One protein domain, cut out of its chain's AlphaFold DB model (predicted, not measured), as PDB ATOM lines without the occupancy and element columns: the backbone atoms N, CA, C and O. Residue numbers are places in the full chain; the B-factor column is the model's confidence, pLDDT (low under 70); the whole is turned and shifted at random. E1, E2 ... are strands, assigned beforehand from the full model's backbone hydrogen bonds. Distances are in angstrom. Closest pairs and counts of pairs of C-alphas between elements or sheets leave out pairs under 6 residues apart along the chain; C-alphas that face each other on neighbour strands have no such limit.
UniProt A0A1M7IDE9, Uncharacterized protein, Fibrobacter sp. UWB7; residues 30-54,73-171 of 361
ATOM      1  N   GLU A  30     -11.262   4.981 114.653       70.75
ATOM      2  CA  GLU A  30     -10.237   5.975 114.338       70.75
ATOM      3  C   GLU A  30     -10.067   6.072 112.825       70.75
ATOM      4  O   GLU A  30      -9.720   5.103 112.146       70.75
ATOM      5  N   GLU A  31     -10.293   7.267 112.291       72.88
ATOM      6  CA  GLU A  31     -10.004   7.599 110.904       72.88
ATOM      7  C   GLU A  31      -8.750   8.467 110.848       72.88
ATOM      8  O   GLU A  31      -8.703   9.558 111.419       72.88
ATOM      9  N   ILE A  32      -7.728   7.985 110.144       70.81
ATOM     10  CA  ILE A  32      -6.508   8.747 109.890       70.81
ATOM     11  C   ILE A  32      -6.537   9.194 108.435       70.81
ATOM     12  O   ILE A  32      -6.551   8.370 107.519       70.81
ATOM     13  N   ASN A  33      -6.511  10.511 108.242       71.81
ATOM     14  CA  ASN A  33      -6.459  11.154 106.939       71.81
ATOM     15  C   ASN A  33      -5.080  11.772 106.718       71.81
ATOM     16  O   ASN A  33      -4.644  12.640 107.472       71.81
ATOM     17  N   PHE A  34      -4.409  11.358 105.649       75.56
ATOM     18  CA  PHE A  34      -3.219  12.022 105.137       75.56
ATOM     19  C   PHE A  34      -3.578  12.839 103.909       75.56
ATOM     20  O   PHE A  34      -4.358  12.406 103.061       75.56
ATOM     21  N   PHE A  35      -2.954  14.004 103.796       81.50
ATOM     22  CA  PHE A  35      -3.166  14.920 102.693       81.50
ATOM     23  C   PHE A  35      -1.837  15.475 102.197       81.50
ATOM     24  O   PHE A  35      -0.987  15.879 102.990       81.50
ATOM     25  N   GLN A  36      -1.665  15.505 100.878       81.38
ATOM     26  CA  GLN A  36      -0.504  16.120 100.251       81.38
ATOM     27  C   GLN A  36      -0.909  16.879  98.990       81.38
ATOM     28  O   GLN A  36      -1.473  16.295  98.063       81.38
ATOM     29  N   VAL A  37      -0.559  18.165  98.933       80.75
ATOM     30  CA  VAL A  37      -0.716  19.007  97.739       80.75
ATOM     31  C   VAL A  37       0.568  18.992  96.920       80.75
ATOM     32  O   VAL A  37       1.670  19.104  97.459       80.75
ATOM     33  N   PHE A  38       0.422  18.934  95.600       80.75
ATOM     34  CA  PHE A  38       1.484  19.144  94.622       80.75
ATOM     35  C   PHE A  38       1.132  20.376  93.770       80.75
ATOM     36  O   PHE A  38       0.573  20.233  92.677       80.75
ATOM     37  N   PRO A  39       1.428  21.605  94.247       75.62
ATOM     38  CA  PRO A  39       0.991  22.839  93.589       75.62
ATOM     39  C   PRO A  39       1.459  22.953  92.135       75.62
ATOM     40  O   PRO A  39       0.670  23.297  91.261       75.62
ATOM     41  N   ASP A  40       2.709  22.568  91.862       76.25
ATOM     42  CA  ASP A  40       3.303  22.616  90.518       76.25
ATOM     43  C   ASP A  40       2.588  21.705  89.510       76.25
ATOM     44  O   ASP A  40       2.598  21.962  88.307       76.25
ATOM     45  N   GLN A  41       1.966  20.632  90.001       73.88
ATOM     46  CA  GLN A  41       1.229  19.667  89.188       73.88
ATOM     47  C   GLN A  41      -0.275  19.943  89.183       73.88
ATOM     48  O   GLN A  41      -0.991  19.273  88.449       73.88
ATOM     49  N   LYS A  42      -0.748  20.915  89.979       81.00
ATOM     50  CA  LYS A  42      -2.170  21.156  90.256       81.00
ATOM     51  C   LYS A  42      -2.916  19.883  90.671       81.00
ATOM     52  O   LYS A  42      -4.033  19.621  90.230       81.00
ATOM     53  N   THR A  43      -2.288  19.085  91.530       81.44
ATOM     54  CA  THR A  43      -2.877  17.858  92.071       81.44
ATOM     55  C   THR A  43      -2.783  17.817  93.587       81.44
ATOM     56  O   THR A  43      -1.963  18.505  94.198       81.44
ATOM     57  N   PHE A  44      -3.617  16.993  94.207       81.38
ATOM     58  CA  PHE A  44      -3.443  16.562  95.585       81.38
ATOM     59  C   PHE A  44      -3.850  15.100  95.747       81.38
ATOM     60  O   PHE A  44      -4.590  14.544  94.931       81.38
ATOM     61  N   VAL A  45      -3.346  14.475  96.803       81.31
ATOM     62  CA  VAL A  45      -3.647  13.089  97.159       81.31
ATOM     63  C   VAL A  45      -4.159  13.058  98.589       81.31
ATOM     64  O   VAL A  45      -3.564  13.675  99.475       81.31
ATOM     65  N   THR A  46      -5.251  12.334  98.804       81.38
ATOM     66  CA  THR A  46      -5.755  11.981 100.128       81.38
ATOM     67  C   THR A  46      -5.537  10.486 100.340       81.38
ATOM     68  O   THR A  46      -5.763   9.681  99.436       81.38
ATOM     69  N   ILE A  47      -5.067  10.104 101.522       79.56
ATOM     70  CA  ILE A  47      -4.956   8.702 101.930       79.56
ATOM     71  C   ILE A  47      -5.731   8.559 103.228       79.56
ATOM     72  O   ILE A  47      -5.357   9.169 104.226       79.56
ATOM     73  N   THR A  48      -6.776   7.745 103.217       79.50
ATOM     74  CA  THR A  48      -7.624   7.514 104.384       79.50
ATOM     75  C   THR A  48      -7.465   6.076 104.846       79.50
ATOM     76  O   THR A  48      -7.592   5.144 104.054       79.50
ATOM     77  N   THR A  49      -7.170   5.879 106.127       77.88
ATOM     78  CA  THR A  49      -7.197   4.561 106.775       77.88
ATOM     79  C   THR A  49      -8.209   4.581 107.903       77.88
ATOM     80  O   THR A  49      -8.180   5.496 108.724       77.88
ATOM     81  N   HIS A  50      -9.042   3.548 107.979       82.31
ATOM     82  CA  HIS A  50     -10.018   3.394 109.054       82.31
ATOM     83  C   HIS A  50      -9.645   2.205 109.934       82.31
ATOM     84  O   HIS A  50      -9.472   1.094 109.415       82.31
ATOM     85  N   THR A  51      -9.551   2.432 111.240       86.12
ATOM     86  CA  THR A  51      -9.480   1.393 112.267       86.12
ATOM     87  C   THR A  51     -10.834   1.297 112.949       86.12
ATOM     88  O   THR A  51     -11.341   2.304 113.433       86.12
ATOM     89  N   GLN A  52     -11.418   0.102 112.981       86.81
ATOM     90  CA  GLN A  52     -12.720  -0.132 113.605       86.81
ATOM     91  C   GLN A  52     -12.781  -1.509 114.260       86.81
ATOM     92  O   GLN A  52     -12.120  -2.457 113.823       86.81
ATOM     93  N   ASN A  53     -13.624  -1.636 115.279       90.50
ATOM     94  CA  ASN A  53     -13.973  -2.928 115.861       90.50
ATOM     95  C   ASN A  53     -15.105  -3.570 115.049       90.50
ATOM     96  O   ASN A  53     -16.175  -2.982 114.911       90.50
ATOM     97  N   THR A  54     -14.888  -4.771 114.517       91.69
ATOM     98  CA  THR A  54     -15.868  -5.466 113.672       91.69
ATOM     99  C   THR A  54     -15.861  -6.976 113.907       91.69
ATOM    100  O   THR A  54     -14.944  -7.534 114.511       91.69
ATOM    101  N   PRO A  73      -5.447   1.384 103.215       80.00
ATOM    102  CA  PRO A  73      -5.639   2.785 102.884       80.00
ATOM    103  C   PRO A  73      -6.376   2.966 101.557       80.00
ATOM    104  O   PRO A  73      -5.930   2.449 100.526       80.00
ATOM    105  N   ASP A  74      -7.441   3.759 101.578       78.00
ATOM    106  CA  ASP A  74      -8.063   4.296 100.377       78.00
ATOM    107  C   ASP A  74      -7.270   5.520  99.938       78.00
ATOM    108  O   ASP A  74      -7.154   6.504 100.663       78.00
ATOM    109  N   THR A  75      -6.677   5.445  98.752       79.94
ATOM    110  CA  THR A  75      -5.928   6.560  98.170       79.94
ATOM    111  C   THR A  75      -6.763   7.190  97.075       79.94
ATOM    112  O   THR A  75      -6.983   6.549  96.047       79.94
ATOM    113  N   ASN A  76      -7.175   8.440  97.279       80.75
ATOM    114  CA  ASN A  76      -7.844   9.235  96.262       80.75
ATOM    115  C   ASN A  76      -6.898  10.320  95.753       80.75
ATOM    116  O   ASN A  76      -6.248  11.014  96.532       80.75
ATOM    117  N   ALA A  77      -6.809  10.470  94.438       82.19
ATOM    118  CA  ALA A  77      -6.006  11.513  93.816       82.19
ATOM    119  C   ALA A  77      -6.900  12.437  92.991       82.19
ATOM    120  O   ALA A  77      -7.738  11.973  92.214       82.19
ATOM    121  N   TYR A  78      -6.688  13.741  93.140       83.81
ATOM    122  CA  TYR A  78      -7.474  14.770  92.477       83.81
ATOM    123  C   TYR A  78      -6.569  15.741  91.742       83.81
ATOM    124  O   TYR A  78      -5.525  16.163  92.242       83.81
ATOM    125  N   ALA A  79      -6.995  16.099  90.545       84.44
ATOM    126  CA  ALA A  79      -6.524  17.256  89.817       84.44
ATOM    127  C   ALA A  79      -7.438  18.439  90.133       84.44
ATOM    128  O   ALA A  79      -8.627  18.236  90.383       84.44
ATOM    129  N   TYR A  80      -6.907  19.661  90.125       84.56
ATOM    130  CA  TYR A  80      -7.712  20.839  90.423       84.56
ATOM    131  C   TYR A  80      -7.459  22.024  89.492       84.56
ATOM    132  O   TYR A  80      -6.349  22.264  89.013       84.56
ATOM    133  N   GLU A  81      -8.508  22.814  89.287       85.12
ATOM    134  CA  GLU A  81      -8.456  24.109  88.615       85.12
ATOM    135  C   GLU A  81      -9.169  25.175  89.451       85.12
ATOM    136  O   GLU A  81     -10.174  24.902  90.103       85.12
ATOM    137  N   LEU A  82      -8.627  26.394  89.433       83.81
ATOM    138  CA  LEU A  82      -9.186  27.549  90.131       83.81
ATOM    139  C   LEU A  82      -9.645  28.585  89.105       83.81
ATOM    140  O   LEU A  82      -8.832  29.109  88.342       83.81
ATOM    141  N   HIS A  83     -10.935  28.907  89.138       80.62
ATOM    142  CA  HIS A  83     -11.593  29.916  88.316       80.62
ATOM    143  C   HIS A  83     -12.203  30.968  89.242       80.62
ATOM    144  O   HIS A  83     -13.345  30.849  89.670       80.62
ATOM    145  N   ASN A  84     -11.429  31.999  89.591       81.75
ATOM    146  CA  ASN A  84     -11.807  33.012  90.586       81.75
ATOM    147  C   ASN A  84     -12.172  32.395  91.950       81.75
ATOM    148  O   ASN A  84     -11.281  31.949  92.672       81.75
ATOM    149  N   ASP A  85     -13.453  32.434  92.306       85.19
ATOM    150  CA  ASP A  85     -14.068  31.895  93.519       85.19
ATOM    151  C   ASP A  85     -14.516  30.437  93.357       85.19
ATOM    152  O   ASP A  85     -15.067  29.860  94.286       85.19
ATOM    153  N   THR A  86     -14.263  29.827  92.201       86.19
ATOM    154  CA  THR A  86     -14.680  28.464  91.883       86.19
ATOM    155  C   THR A  86     -13.484  27.515  91.851       86.19
ATOM    156  O   THR A  86     -12.484  27.769  91.180       86.19
ATOM    157  N   LEU A  87     -13.601  26.395  92.557       87.12
ATOM    158  CA  LEU A  87     -12.706  25.244  92.512       87.12
ATOM    159  C   LEU A  87     -13.379  24.130  91.713       87.12
ATOM    160  O   LEU A  87     -14.520  23.772  91.996       87.12
ATOM    161  N   VAL A  88     -12.654  23.557  90.759       85.50
ATOM    162  CA  VAL A  88     -13.081  22.359  90.029       85.50
ATOM    163  C   VAL A  88     -12.132  21.221  90.373       85.50
ATOM    164  O   VAL A  88     -10.920  21.376  90.222       85.50
ATOM    165  N   LEU A  89     -12.674  20.101  90.854       85.06
ATOM    166  CA  LEU A  89     -11.932  18.892  91.203       85.06
ATOM    167  C   LEU A  89     -12.214  17.774  90.202       85.06
ATOM    168  O   LEU A  89     -13.369  17.431  89.959       85.06
ATOM    169  N   TYR A  90     -11.152  17.162  89.690       80.56
ATOM    170  CA  TYR A  90     -11.211  16.049  88.747       80.56
ATOM    171  C   TYR A  90     -10.608  14.793  89.396       80.56
ATOM    172  O   TYR A  90      -9.411  14.791  89.710       80.56
ATOM    173  N   PRO A  91     -11.382  13.718  89.618       75.88
ATOM    174  CA  PRO A  91     -10.841  12.476  90.161       75.88
ATOM    175  C   PRO A  91      -9.898  11.807  89.145       75.88
ATOM    176  O   PRO A  91     -10.294  11.453  88.036       75.88
ATOM    177  N   ILE A  92      -8.641  11.572  89.537       70.25
ATOM    178  CA  ILE A  92      -7.571  11.026  88.672       70.25
ATOM    179  C   ILE A  92      -7.756   9.512  88.402       70.25
ATOM    180  O   ILE A  92      -7.046   8.914  87.597       70.25
ATOM    181  N   HIS A  93      -8.749   8.867  89.024       58.94
ATOM    182  CA  HIS A  93      -9.032   7.434  88.855       58.94
ATOM    183  C   HIS A  93      -9.675   7.063  87.512       58.94
ATOM    184  O   HIS A  93      -9.785   5.877  87.189       58.94
ATOM    185  N   THR A  94     -10.082   8.038  86.706       50.22
ATOM    186  CA  THR A  94     -10.657   7.773  85.391       50.22
ATOM    187  C   THR A  94      -9.523   7.690  84.362       50.22
ATOM    188  O   THR A  94      -8.634   8.537  84.291       50.22
ATOM    189  N   LYS A  95      -9.512   6.636  83.537       46.53
ATOM    190  CA  LYS A  95      -8.485   6.356  82.505       46.53
ATOM    191  C   LYS A  95      -8.408   7.414  81.382       46.53
ATOM    192  O   LYS A  95      -7.823   7.148  80.332       46.53
ATOM    193  N   TYR A  96      -9.024   8.577  81.567       49.97
ATOM    194  CA  TYR A  96      -9.404   9.504  80.509       49.97
ATOM    195  C   TYR A  96      -8.767  10.890  80.640       49.97
ATOM    196  O   TYR A  96      -8.787  11.631  79.661       49.97
ATOM    197  N   PHE A  97      -8.113  11.216  81.762       53.22
ATOM    198  CA  PHE A  97      -7.428  12.500  81.926       53.22
ATOM    199  C   PHE A  97      -5.970  12.455  81.461       53.22
ATOM    200  O   PHE A  97      -5.146  11.703  81.980       53.22
ATOM    201  N   ASN A  98      -5.626  13.325  80.508       53.97
ATOM    202  CA  ASN A  98      -4.241  13.660  80.179       53.97
ATOM    203  C   ASN A  98      -3.946  15.101  80.604       53.97
ATOM    204  O   ASN A  98      -4.644  16.022  80.187       53.97
ATOM    205  N   PHE A  99      -2.876  15.306  81.374       54.22
ATOM    206  CA  PHE A  99      -2.346  16.641  81.650       54.22
ATOM    207  C   PHE A  99      -1.330  17.017  80.569       54.22
ATOM    208  O   PHE A  99      -0.267  16.399  80.460       54.22
ATOM    209  N   LYS A 100      -1.647  18.017  79.744       55.09
ATOM    210  CA  LYS A 100      -0.721  18.566  78.742       55.09
ATOM    211  C   LYS A 100      -0.779  20.087  78.781       55.09
ATOM    212  O   LYS A 100      -1.850  20.672  78.719       55.09
ATOM    213  N   ASN A 101       0.387  20.728  78.845       51.53
ATOM    214  CA  ASN A 101       0.537  22.188  78.793       51.53
ATOM    215  C   ASN A 101      -0.231  22.976  79.878       51.53
ATOM    216  O   ASN A 101      -0.642  24.105  79.634       51.53
ATOM    217  N   GLY A 102      -0.391  22.422  81.085       53.31
ATOM    218  CA  GLY A 102      -1.009  23.142  82.208       53.31
ATOM    219  C   GLY A 102      -2.537  23.060  82.278       53.31
ATOM    220  O   GLY A 102      -3.125  23.740  83.126       53.31
ATOM    221  N   THR A 103      -3.151  22.238  81.420       53.16
ATOM    222  CA  THR A 103      -4.601  22.024  81.316       53.16
ATOM    223  C   THR A 103      -4.901  20.526  81.229       53.16
ATOM    224  O   THR A 103      -4.121  19.760  80.645       53.16
ATOM    225  N   TYR A 104      -6.020  20.098  81.813       55.47
ATOM    226  CA  TYR A 104      -6.509  18.726  81.690       55.47
ATOM    227  C   TYR A 104      -7.367  18.584  80.430       55.47
ATOM    228  O   TYR A 104      -8.215  19.423  80.147       55.47
ATOM    229  N   THR A 105      -7.128  17.529  79.652       54.66
ATOM    230  CA  THR A 105      -7.944  17.183  78.479       54.66
ATOM    231  C   THR A 105      -8.523  15.790  78.657       54.66
ATOM    232  O   THR A 105      -7.759  14.859  78.944       54.66
ATOM    233  N   SER A 106      -9.828  15.652  78.437       53.31
ATOM    234  CA  SER A 106     -10.505  14.360  78.342       53.31
ATOM    235  C   SER A 106     -10.641  13.893  76.896       53.31
ATOM    236  O   SER A 106     -10.689  14.692  75.959       53.31
ATOM    237  N   ASN A 107     -10.669  12.573  76.720       53.25
ATOM    238  CA  ASN A 107     -10.905  11.919  75.434       53.25
ATOM    239  C   ASN A 107     -12.390  11.579  75.196       53.25
ATOM    240  O   ASN A 107     -12.706  10.993  74.160       53.25
ATOM    241  N   LEU A 108     -13.282  11.902  76.136       50.06
ATOM    242  CA  LEU A 108     -14.722  11.691  76.019       50.06
ATOM    243  C   LEU A 108     -15.373  13.040  75.703       50.06
ATOM    244  O   LEU A 108     -15.212  14.019  76.425       50.06
ATOM    245  N   ALA A 109     -16.044  13.131  74.557       42.94
ATOM    246  CA  ALA A 109     -16.814  14.319  74.229       42.94
ATOM    247  C   ALA A 109     -18.110  14.292  75.055       42.94
ATOM    248  O   ALA A 109     -18.915  13.384  74.861       42.94
ATOM    249  N   HIS A 110     -18.313  15.306  75.904       49.56
ATOM    250  CA  HIS A 110     -19.563  15.598  76.630       49.56
ATOM    251  C   HIS A 110     -19.885  14.753  77.872       49.56
ATOM    252  O   HIS A 110     -21.060  14.492  78.128       49.56
ATOM    253  N   GLU A 111     -18.892  14.367  78.675       54.41
ATOM    254  CA  GLU A 111     -19.162  13.720  79.963       54.41
ATOM    255  C   GLU A 111     -18.880  14.644  81.158       54.41
ATOM    256  O   GLU A 111     -18.010  15.512  81.149       54.41
ATOM    257  N   CYS A 112     -19.706  14.457  82.179       57.50
ATOM    258  CA  CYS A 112     -19.653  15.070  83.496       57.50
ATOM    259  C   CYS A 112     -18.325  14.716  84.192       57.50
ATOM    260  O   CYS A 112     -18.163  13.599  84.680       57.50
ATOM    261  N   GLU A 113     -17.348  15.630  84.204       66.25
ATOM    262  CA  GLU A 113     -15.947  15.262  84.483       66.25
ATOM    263  C   GLU A 113     -15.339  15.900  85.734       66.25
ATOM    264  O   GLU A 113     -14.395  15.346  86.304       66.25
ATOM    265  N   GLY A 114     -15.870  17.043  86.172       73.00
ATOM    266  CA  GLY A 114     -15.385  17.766  87.344       73.00
ATOM    267  C   GLY A 114     -16.493  18.096  88.338       73.00
ATOM    268  O   GLY A 114     -17.593  18.487  87.948       73.00
ATOM    269  N   GLN A 115     -16.180  17.978  89.628       81.44
ATOM    270  CA  GLN A 115     -17.023  18.459  90.724       81.44
ATOM    271  C   GLN A 115     -16.680  19.915  91.030       81.44
ATOM    272  O   GLN A 115     -15.502  20.269  91.109       81.44
ATOM    273  N   MET A 116     -17.696  20.759  91.205       84.06
ATOM    274  CA  MET A 116     -17.513  22.200  91.380       84.06
ATOM    275  C   MET A 116     -17.827  22.654  92.793       84.06
ATOM    276  O   MET A 116     -18.782  22.193  93.416       84.06
ATOM    277  N   TYR A 117     -17.043  23.614  93.274       87.12
ATOM    278  CA  TYR A 117     -17.212  24.204  94.588       87.12
ATOM    279  C   TYR A 117     -16.973  25.715  94.554       87.12
ATOM    280  O   TYR A 117     -16.024  26.174  93.927       87.12
ATOM    281  N   ILE A 118     -17.783  26.490  95.276       87.94
ATOM    282  CA  ILE A 118     -17.631  27.944  95.437       87.94
ATOM    283  C   ILE A 118     -16.993  28.238  96.790       87.94
ATOM    284  O   ILE A 118     -17.481  27.809  97.837       87.94
ATOM    285  N   GLY A 119     -15.899  28.987  96.779       84.12
ATOM    286  CA  GLY A 119     -15.156  29.416  97.954       84.12
ATOM    287  C   GLY A 119     -15.190  30.929  98.147       84.12
ATOM    288  O   GLY A 119     -15.501  31.702  97.251       84.12
ATOM    289  N   GLN A 120     -14.833  31.376  99.349       67.69
ATOM    290  CA  GLN A 120     -14.810  32.809  99.685       67.69
ATOM    291  C   GLN A 120     -13.503  33.518  99.284       67.69
ATOM    292  O   GLN A 120     -13.409  34.741  99.391       67.69
ATOM    293  N   LYS A 121     -12.471  32.771  98.872       66.44
ATOM    294  CA  LYS A 121     -11.114  33.286  98.643       66.44
ATOM    295  C   LYS A 121     -10.669  32.987  97.216       66.44
ATOM    296  O   LYS A 121     -10.478  31.838  96.843       66.44
ATOM    297  N   THR A 122     -10.462  34.039  96.431       66.50
ATOM    298  CA  THR A 122     -10.050  33.924  95.029       66.50
ATOM    299  C   THR A 122      -8.602  33.453  94.885       66.50
ATOM    300  O   THR A 122      -7.704  34.028  95.504       66.50
ATOM    301  N   GLY A 123      -8.362  32.464  94.017       67.19
ATOM    302  CA  GLY A 123      -7.020  32.107  93.525       67.19
ATOM    303  C   GLY A 123      -6.105  31.335  94.488       67.19
ATOM    304  O   GLY A 123      -4.904  31.254  94.242       67.19
ATOM    305  N   SER A 124      -6.636  30.768  95.572       79.44
ATOM    306  CA  SER A 124      -5.885  29.957  96.540       79.44
ATOM    307  C   SER A 124      -6.673  28.687  96.830       79.44
ATOM    308  O   SER A 124      -7.859  28.796  97.106       79.44
ATOM    309  N   LEU A 125      -6.030  27.514  96.768       80.19
ATOM    310  CA  LEU A 125      -6.658  26.231  97.121       80.19
ATOM    311  C   LEU A 125      -7.044  26.186  98.612       80.19
ATOM    312  O   LEU A 125      -8.071  25.610  98.967       80.19
ATOM    313  N   ASP A 126      -6.251  26.848  99.461       85.94
ATOM    314  CA  ASP A 126      -6.502  26.962 100.894       85.94
ATOM    315  C   ASP A 126      -7.765  27.772 101.179       85.94
ATOM    316  O   ASP A 126      -7.813  28.994 100.978       85.94
ATOM    317  N   GLY A 127      -8.776  27.105 101.722       84.81
ATOM    318  CA  GLY A 127     -10.050  27.731 102.014       84.81
ATOM    319  C   GLY A 127     -11.164  26.745 102.313       84.81
ATOM    320  O   GLY A 127     -10.973  25.530 102.378       84.81
ATOM    321  N   LYS A 128     -12.350  27.320 102.509       87.94
ATOM    322  CA  LYS A 128     -13.610  26.591 102.611       87.94
ATOM    323  C   LYS A 128     -14.368  26.719 101.299       87.94
ATOM    324  O   LYS A 128     -14.504  27.833 100.791       87.94
ATOM    325  N   TRP A 129     -14.881  25.603 100.811       88.81
ATOM    326  CA  TRP A 129     -15.528  25.473  99.514       88.81
ATOM    327  C   TRP A 129     -16.886  24.793  99.682       88.81
ATOM    328  O   TRP A 129     -16.955  23.728 100.285       88.81
ATOM    329  N   LYS A 130     -17.962  25.393  99.171       87.75
ATOM    330  CA  LYS A 130     -19.306  24.801  99.146       87.75
ATOM    331  C   LYS A 130     -19.548  24.158  97.784       87.75
ATOM    332  O   LYS A 130     -19.429  24.842  96.775       87.75
ATOM    333  N   GLY A 131     -19.888  22.877  97.760       84.19
ATOM    334  CA  GLY A 131     -20.228  22.143  96.547       84.19
ATOM    335  C   GLY A 131     -21.450  22.740  95.860       84.19
ATOM    336  O   GLY A 131     -22.407  23.142  96.524       84.19
ATOM    337  N   ILE A 132     -21.394  22.807  94.534       78.75
ATOM    338  CA  ILE A 132     -22.524  23.175  93.683       78.75
ATOM    339  C   ILE A 132     -23.106  21.874  93.109       78.75
ATOM    340  O   ILE A 132     -22.322  21.068  92.602       78.75
ATOM    341  N   PRO A 133     -24.433  21.655  93.165       68.81
ATOM    342  CA  PRO A 133     -25.078  20.585  92.411       68.81
ATOM    343  C   PRO A 133     -24.760  20.695  90.916       68.81
ATOM    344  O   PRO A 133     -24.690  21.797  90.371       68.81
ATOM    345  N   GLY A 134     -24.557  19.556  90.256       67.50
ATOM    346  CA  GLY A 134     -24.160  19.510  88.848       67.50
ATOM    347  C   GLY A 134     -22.687  19.185  88.637       67.50
ATOM    348  O   GLY A 134     -21.961  18.789  89.553       67.50
ATOM    349  N   CYS A 135     -22.238  19.308  87.391       70.06
ATOM    350  CA  CYS A 135     -20.853  19.031  87.037       70.06
ATOM    351  C   CYS A 135     -20.328  19.900  85.906       70.06
ATOM    352  O   CYS A 135     -21.070  20.481  85.112       70.06
ATOM    353  N   TYR A 136     -19.004  19.991  85.869       71.94
ATOM    354  CA  TYR A 136     -18.272  20.793  84.908       71.94
ATOM    355  C   TYR A 136     -18.027  20.017  83.611       71.94
ATOM    356  O   TYR A 136     -17.436  18.934  83.637       71.94
ATOM    357  N   ASP A 137     -18.431  20.602  82.480       70.12
ATOM    358  CA  ASP A 137     -18.048  20.144  81.144       70.12
ATOM    359  C   ASP A 137     -16.745  20.843  80.733       70.12
ATOM    360  O   ASP A 137     -16.725  22.032  80.393       70.12
ATOM    361  N   VAL A 138     -15.646  20.083  80.731       63.38
ATOM    362  CA  VAL A 138     -14.303  20.566  80.369       63.38
ATOM    363  C   VAL A 138     -14.246  21.064  78.920       63.38
ATOM    364  O   VAL A 138     -13.485  21.982  78.613       63.38
ATOM    365  N   THR A 139     -15.064  20.510  78.018       62.81
ATOM    366  CA  THR A 139     -15.104  20.918  76.605       62.81
ATOM    367  C   THR A 139     -15.822  22.248  76.400       62.81
ATOM    368  O   THR A 139     -15.440  23.021  75.519       62.81
ATOM    369  N   ARG A 140     -16.843  22.536  77.218       61.91
ATOM    370  CA  ARG A 140     -17.608  23.795  77.176       61.91
ATOM    371  C   ARG A 140     -17.026  24.879  78.077       61.91
ATOM    372  O   ARG A 140     -17.316  26.053  77.860       61.91
ATOM    373  N   GLY A 141     -16.224  24.498  79.068       65.94
ATOM    374  CA  GLY A 141     -15.722  25.406  80.092       65.94
ATOM    375  C   GLY A 141     -16.839  25.973  80.975       65.94
ATOM    376  O   GLY A 141     -16.767  27.130  81.386       65.94
ATOM    377  N   ALA A 142     -17.910  25.204  81.191       66.50
ATOM    378  CA  ALA A 142     -19.121  25.660  81.868       66.50
ATOM    379  C   ALA A 142     -19.807  24.526  82.648       66.50
ATOM    380  O   ALA A 142     -19.598  23.345  82.364       66.50
ATOM    381  N   LEU A 143     -20.645  24.913  83.616       65.12
ATOM    382  CA  LEU A 143     -21.582  24.018  84.297       65.12
ATOM    383  C   LEU A 143     -22.569  23.419  83.291       65.12
ATOM    384  O   LEU A 143     -23.105  24.133  82.440       65.12
ATOM    385  N   ILE A 144     -22.825  22.120  83.420       64.81
ATOM    386  CA  ILE A 144     -24.030  21.511  82.865       64.81
ATOM    387  C   ILE A 144     -25.152  21.836  83.849       64.81
ATOM    388  O   ILE A 144     -25.174  21.311  84.960       64.81
ATOM    389  N   ASP A 145     -26.018  22.759  83.442       56.31
ATOM    390  CA  ASP A 145     -27.259  23.067  84.144       56.31
ATOM    391  C   ASP A 145     -28.236  21.925  83.864       56.31
ATOM    392  O   ASP A 145     -28.729  21.777  82.743       56.31
ATOM    393  N   ASP A 146     -28.395  21.049  84.845       55.47
ATOM    394  CA  ASP A 146     -29.398  19.999  84.828       55.47
ATOM    395  C   ASP A 146     -30.338  20.294  85.996       55.47
ATOM    396  O   ASP A 146     -29.995  20.064  87.159       55.47
ATOM    397  N   GLU A 147     -31.490  20.892  85.676       48.78
ATOM    398  CA  GLU A 147     -32.520  21.294  86.645       48.78
ATOM    399  C   GLU A 147     -32.989  20.093  87.500       48.78
ATOM    400  O   GLU A 147     -33.442  20.276  88.631       48.78
ATOM    401  N   ASP A 148     -32.788  18.857  87.022       44.56
ATOM    402  CA  ASP A 148     -33.114  17.620  87.741       44.56
ATOM    403  C   ASP A 148     -32.094  17.266  88.853       44.56
ATOM    404  O   ASP A 148     -32.380  16.440  89.726       44.56
ATOM    405  N   LEU A 149     -30.909  17.898  88.885       49.47
ATOM    406  CA  LEU A 149     -29.869  17.658  89.902       49.47
ATOM    407  C   LEU A 149     -30.038  18.500  91.178       49.47
ATOM    408  O   LEU A 149     -29.404  18.190  92.193       49.47
ATOM    409  N   GLU A 150     -30.884  19.536  91.168       48.66
ATOM    410  CA  GLU A 150     -31.082  20.426  92.325       48.66
ATOM    411  C   GLU A 150     -31.803  19.752  93.503       48.66
ATOM    412  O   GLU A 150     -31.616  20.163  94.650       48.66
ATOM    413  N   PHE A 151     -32.619  18.721  93.261       46.56
ATOM    414  CA  PHE A 151     -33.588  18.277  94.268       46.56
ATOM    415  C   PHE A 151     -33.041  17.349  95.364       46.56
ATOM    416  O   PHE A 151     -33.652  17.273  96.429       46.56
ATOM    417  N   ASP A 152     -31.881  16.706  95.176       55.28
ATOM    418  CA  ASP A 152     -31.402  15.660  96.103       55.28
ATOM    419  C   ASP A 152     -29.882  15.624  96.335       55.28
ATOM    420  O   ASP A 152     -29.354  14.675  96.925       55.28
ATOM    421  N   TRP A 153     -29.150  16.652  95.905       55.47
ATOM    422  CA  TRP A 153     -27.709  16.700  96.144       55.47
ATOM    423  C   TRP A 153     -27.391  17.016  97.614       55.47
ATOM    424  O   TRP A 153     -27.960  17.952  98.185       55.47
ATOM    425  N   PRO A 154     -26.471  16.273  98.259       64.31
ATOM    426  CA  PRO A 154     -25.995  16.659  99.577       64.31
ATOM    427  C   PRO A 154     -25.331  18.030  99.549       64.31
ATOM    428  O   PRO A 154     -24.623  18.378  98.603       64.31
ATOM    429  N   GLU A 155     -25.463  18.777 100.644       73.56
ATOM    430  CA  GLU A 155     -24.593  19.923 100.855       73.56
ATOM    431  C   GLU A 155     -23.193  19.418 101.207       73.56
ATOM    432  O   GLU A 155     -22.946  18.942 102.314       73.56
ATOM    433  N   VAL A 156     -22.264  19.514 100.260       78.19
ATOM    434  CA  VAL A 156     -20.858  19.158 100.476       78.19
ATOM    435  C   VAL A 156     -20.069  20.422 100.802       78.19
ATOM    436  O   VAL A 156     -20.130  21.403 100.066       78.19
ATOM    437  N   TYR A 157     -19.275  20.399 101.866       83.88
ATOM    438  CA  TYR A 157     -18.309  21.435 102.207       83.88
ATOM    439  C   TYR A 157     -16.908  20.831 102.261       83.88
ATOM    440  O   TYR A 157     -16.667  19.844 102.951       83.88
ATOM    441  N   LEU A 158     -15.958  21.442 101.560       86.00
ATOM    442  CA  LEU A 158     -14.543  21.099 101.656       86.00
ATOM    443  C   LEU A 158     -13.816  22.169 102.455       86.00
ATOM    444  O   LEU A 158     -14.006  23.361 102.225       86.00
ATOM    445  N   SER A 159     -12.941  21.756 103.361       85.38
ATOM    446  CA  SER A 159     -11.928  22.621 103.959       85.38
ATOM    447  C   SER A 159     -10.558  22.092 103.568       85.38
ATOM    448  O   SER A 159     -10.191  20.985 103.960       85.38
ATOM    449  N   ILE A 160      -9.823  22.877 102.784       83.50
ATOM    450  CA  ILE A 160      -8.485  22.533 102.304       83.50
ATOM    451  C   ILE A 160      -7.486  23.513 102.914       83.50
ATOM    452  O   ILE A 160      -7.740  24.718 102.960       83.50
ATOM    453  N   THR A 161      -6.365  22.996 103.397       80.38
ATOM    454  CA  THR A 161      -5.186  23.765 103.814       80.38
ATOM    455  C   THR A 161      -3.933  23.102 103.247       80.38
ATOM    456  O   THR A 161      -4.023  21.992 102.733       80.38
ATOM    457  N   GLU A 162      -2.751  23.703 103.404       72.06
ATOM    458  CA  GLU A 162      -1.483  23.092 102.968       72.06
ATOM    459  C   GLU A 162      -1.263  21.654 103.482       72.06
ATOM    460  O   GLU A 162      -0.574  20.869 102.828       72.06
ATOM    461  N   SER A 163      -1.838  21.294 104.636       70.38
ATOM    462  CA  SER A 163      -1.614  20.006 105.307       70.38
ATOM    463  C   SER A 163      -2.883  19.217 105.638       70.38
ATOM    464  O   SER A 163      -2.779  18.126 106.197       70.38
ATOM    465  N   SER A 164      -4.075  19.720 105.305       76.38
ATOM    466  CA  SER A 164      -5.328  19.028 105.612       76.38
ATOM    467  C   SER A 164      -6.369  19.145 104.509       76.38
ATOM    468  O   SER A 164      -6.478  20.157 103.819       76.38
ATOM    469  N   PHE A 165      -7.173  18.093 104.399       78.56
ATOM    470  CA  PHE A 165      -8.366  18.045 103.575       78.56
ATOM    471  C   PHE A 165      -9.478  17.428 104.403       78.56
ATOM    472  O   PHE A 165      -9.351  16.307 104.889       78.56
ATOM    473  N   VAL A 166     -10.543  18.194 104.600       77.94
ATOM    474  CA  VAL A 166     -11.701  17.781 105.385       77.94
ATOM    475  C   VAL A 166     -12.936  17.949 104.525       77.94
ATOM    476  O   VAL A 166     -13.219  19.049 104.050       77.94
ATOM    477  N   THR A 167     -13.675  16.864 104.350       75.31
ATOM    478  CA  THR A 167     -15.006  16.859 103.748       75.31
ATOM    479  C   THR A 167     -16.045  16.826 104.855       75.31
ATOM    480  O   THR A 167     -16.067  15.889 105.647       75.31
ATOM    481  N   ASP A 168     -16.924  17.817 104.887       74.69
ATOM    482  CA  ASP A 168     -18.144  17.789 105.681       74.69
ATOM    483  C   ASP A 168     -19.324  17.698 104.718       74.69
ATOM    484  O   ASP A 168     -19.534  18.589 103.900       74.69
ATOM    485  N   THR A 169     -20.057  16.590 104.762       66.69
ATOM    486  CA  THR A 169     -21.199  16.380 103.874       66.69
ATOM    487  C   THR A 169     -22.474  16.321 104.692       66.69
ATOM    488  O   THR A 169     -22.722  15.361 105.420       66.69
ATOM    489  N   THR A 170     -23.313  17.341 104.547       63.97
ATOM    490  CA  THR A 170     -24.638  17.389 105.151       63.97
ATOM    491  C   THR A 170     -25.669  16.936 104.131       63.97
ATOM    492  O   THR A 170     -26.059  17.660 103.219       63.97
ATOM    493  N   TYR A 171     -26.159  15.718 104.310       57.69
ATOM    494  CA  TYR A 171     -27.320  15.240 103.574       57.69
ATOM    495  C   TYR A 171     -28.573  15.833 104.211       57.69
ATOM    496  O   TYR A 171     -28.759  15.745 105.429       57.69
TER     497      TYR A 171
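What this domain is: This is residues 30 to 54 and 73 to 171 of the 361 residues of an uncharacterized protein of Fibrobacter sp. UWB7 (UniProt A0A1M7IDE9). One twisted sheet of eight strands curls round like part of a barrel, nearly closed, with its edge strands E1 and E12 coming together. Two small hairpins, E5 with E6 and E9 with E10, are added to it, near E3 and beside E7. The printed part has 124 residues with twelve named strands, E1 to E12 in chain order, and no named helix; its class is all strand. The large sheet runs E1, E2, E3, E4, E7, E8, E11, E12, all antiparallel. The whole is compact, with a radius of gyration of the C-alphas of 15.0 A and spans of 46 by 37 by 31 A.

How they stand to each other: E1, residues 30 to 38, and E2, residues 43 to 54, form a hairpin, with N 34 and O 47 at 2.8 A. E3, residues 74 to 83, is antiparallel to E2, with N 46 and O 76 at 2.8 A. E3 and E4, residues 86 to 91, form a hairpin, with N 81 and O 88 at 3.0 A. E5, residues 97 to 100, and E6, residues 103 to 106, form a hairpin of their own, with N 98 and O 105 at 3.1 A; E3 and E6 are near each other, with 6 pairs of C-alphas within 10 A. E7, residues 115 to 119, is antiparallel to E4, with N 87 and O 117 at 2.8 A. E7 and E8, residues 127 to 131, form a hairpin, with N 118 and O 130 at 2.8 A. E9, residues 135 to 137, and E10, residues 142 to 144, form a hairpin, with N 144 and O 135 at 2.9 A; the closest C-alphas of E7 and E9, Gln 115 and Cys 135, are 5.3 A apart. E11, residues 155 to 161, is antiparallel to E8, with N 129 and O 158 at 2.8 A, and forms a hairpin with E12, residues 164 to 170, with N 157 and O 168 at 2.7 A. This is a folded sheet, one sheet bent back on itself: E1, E2, E3, E4 and E7 face E11 and E12, with E8 as the hinge. The closest C-alphas of E1 and E12, Phe 35 and Ser 164, are 5.5 A apart.

Where its parts are: E1 begins at C-alpha 30, (-10.237, 5.975, 114.338), and is 26.4 A long. E2 measures 34.3 A, E3 28.5 A, E11 20.0 A and E12 19.4 A. E12 ends at C-alpha 170, (-24.638, 17.389, 105.151).

The domain as a whole: The C-alphas of Thr 54 and Asn 101, the two farthest apart, are 47.4 A apart. Residues 55 to 72 are not printed, and C-alphas 54 and 73 are 17.0 A apart across this cut. Of the links that are printed whole, none is long. The mean pLDDT of the printed part is 71.6; 47 residues are under 70, among them 93 to 113 and 138 to 154.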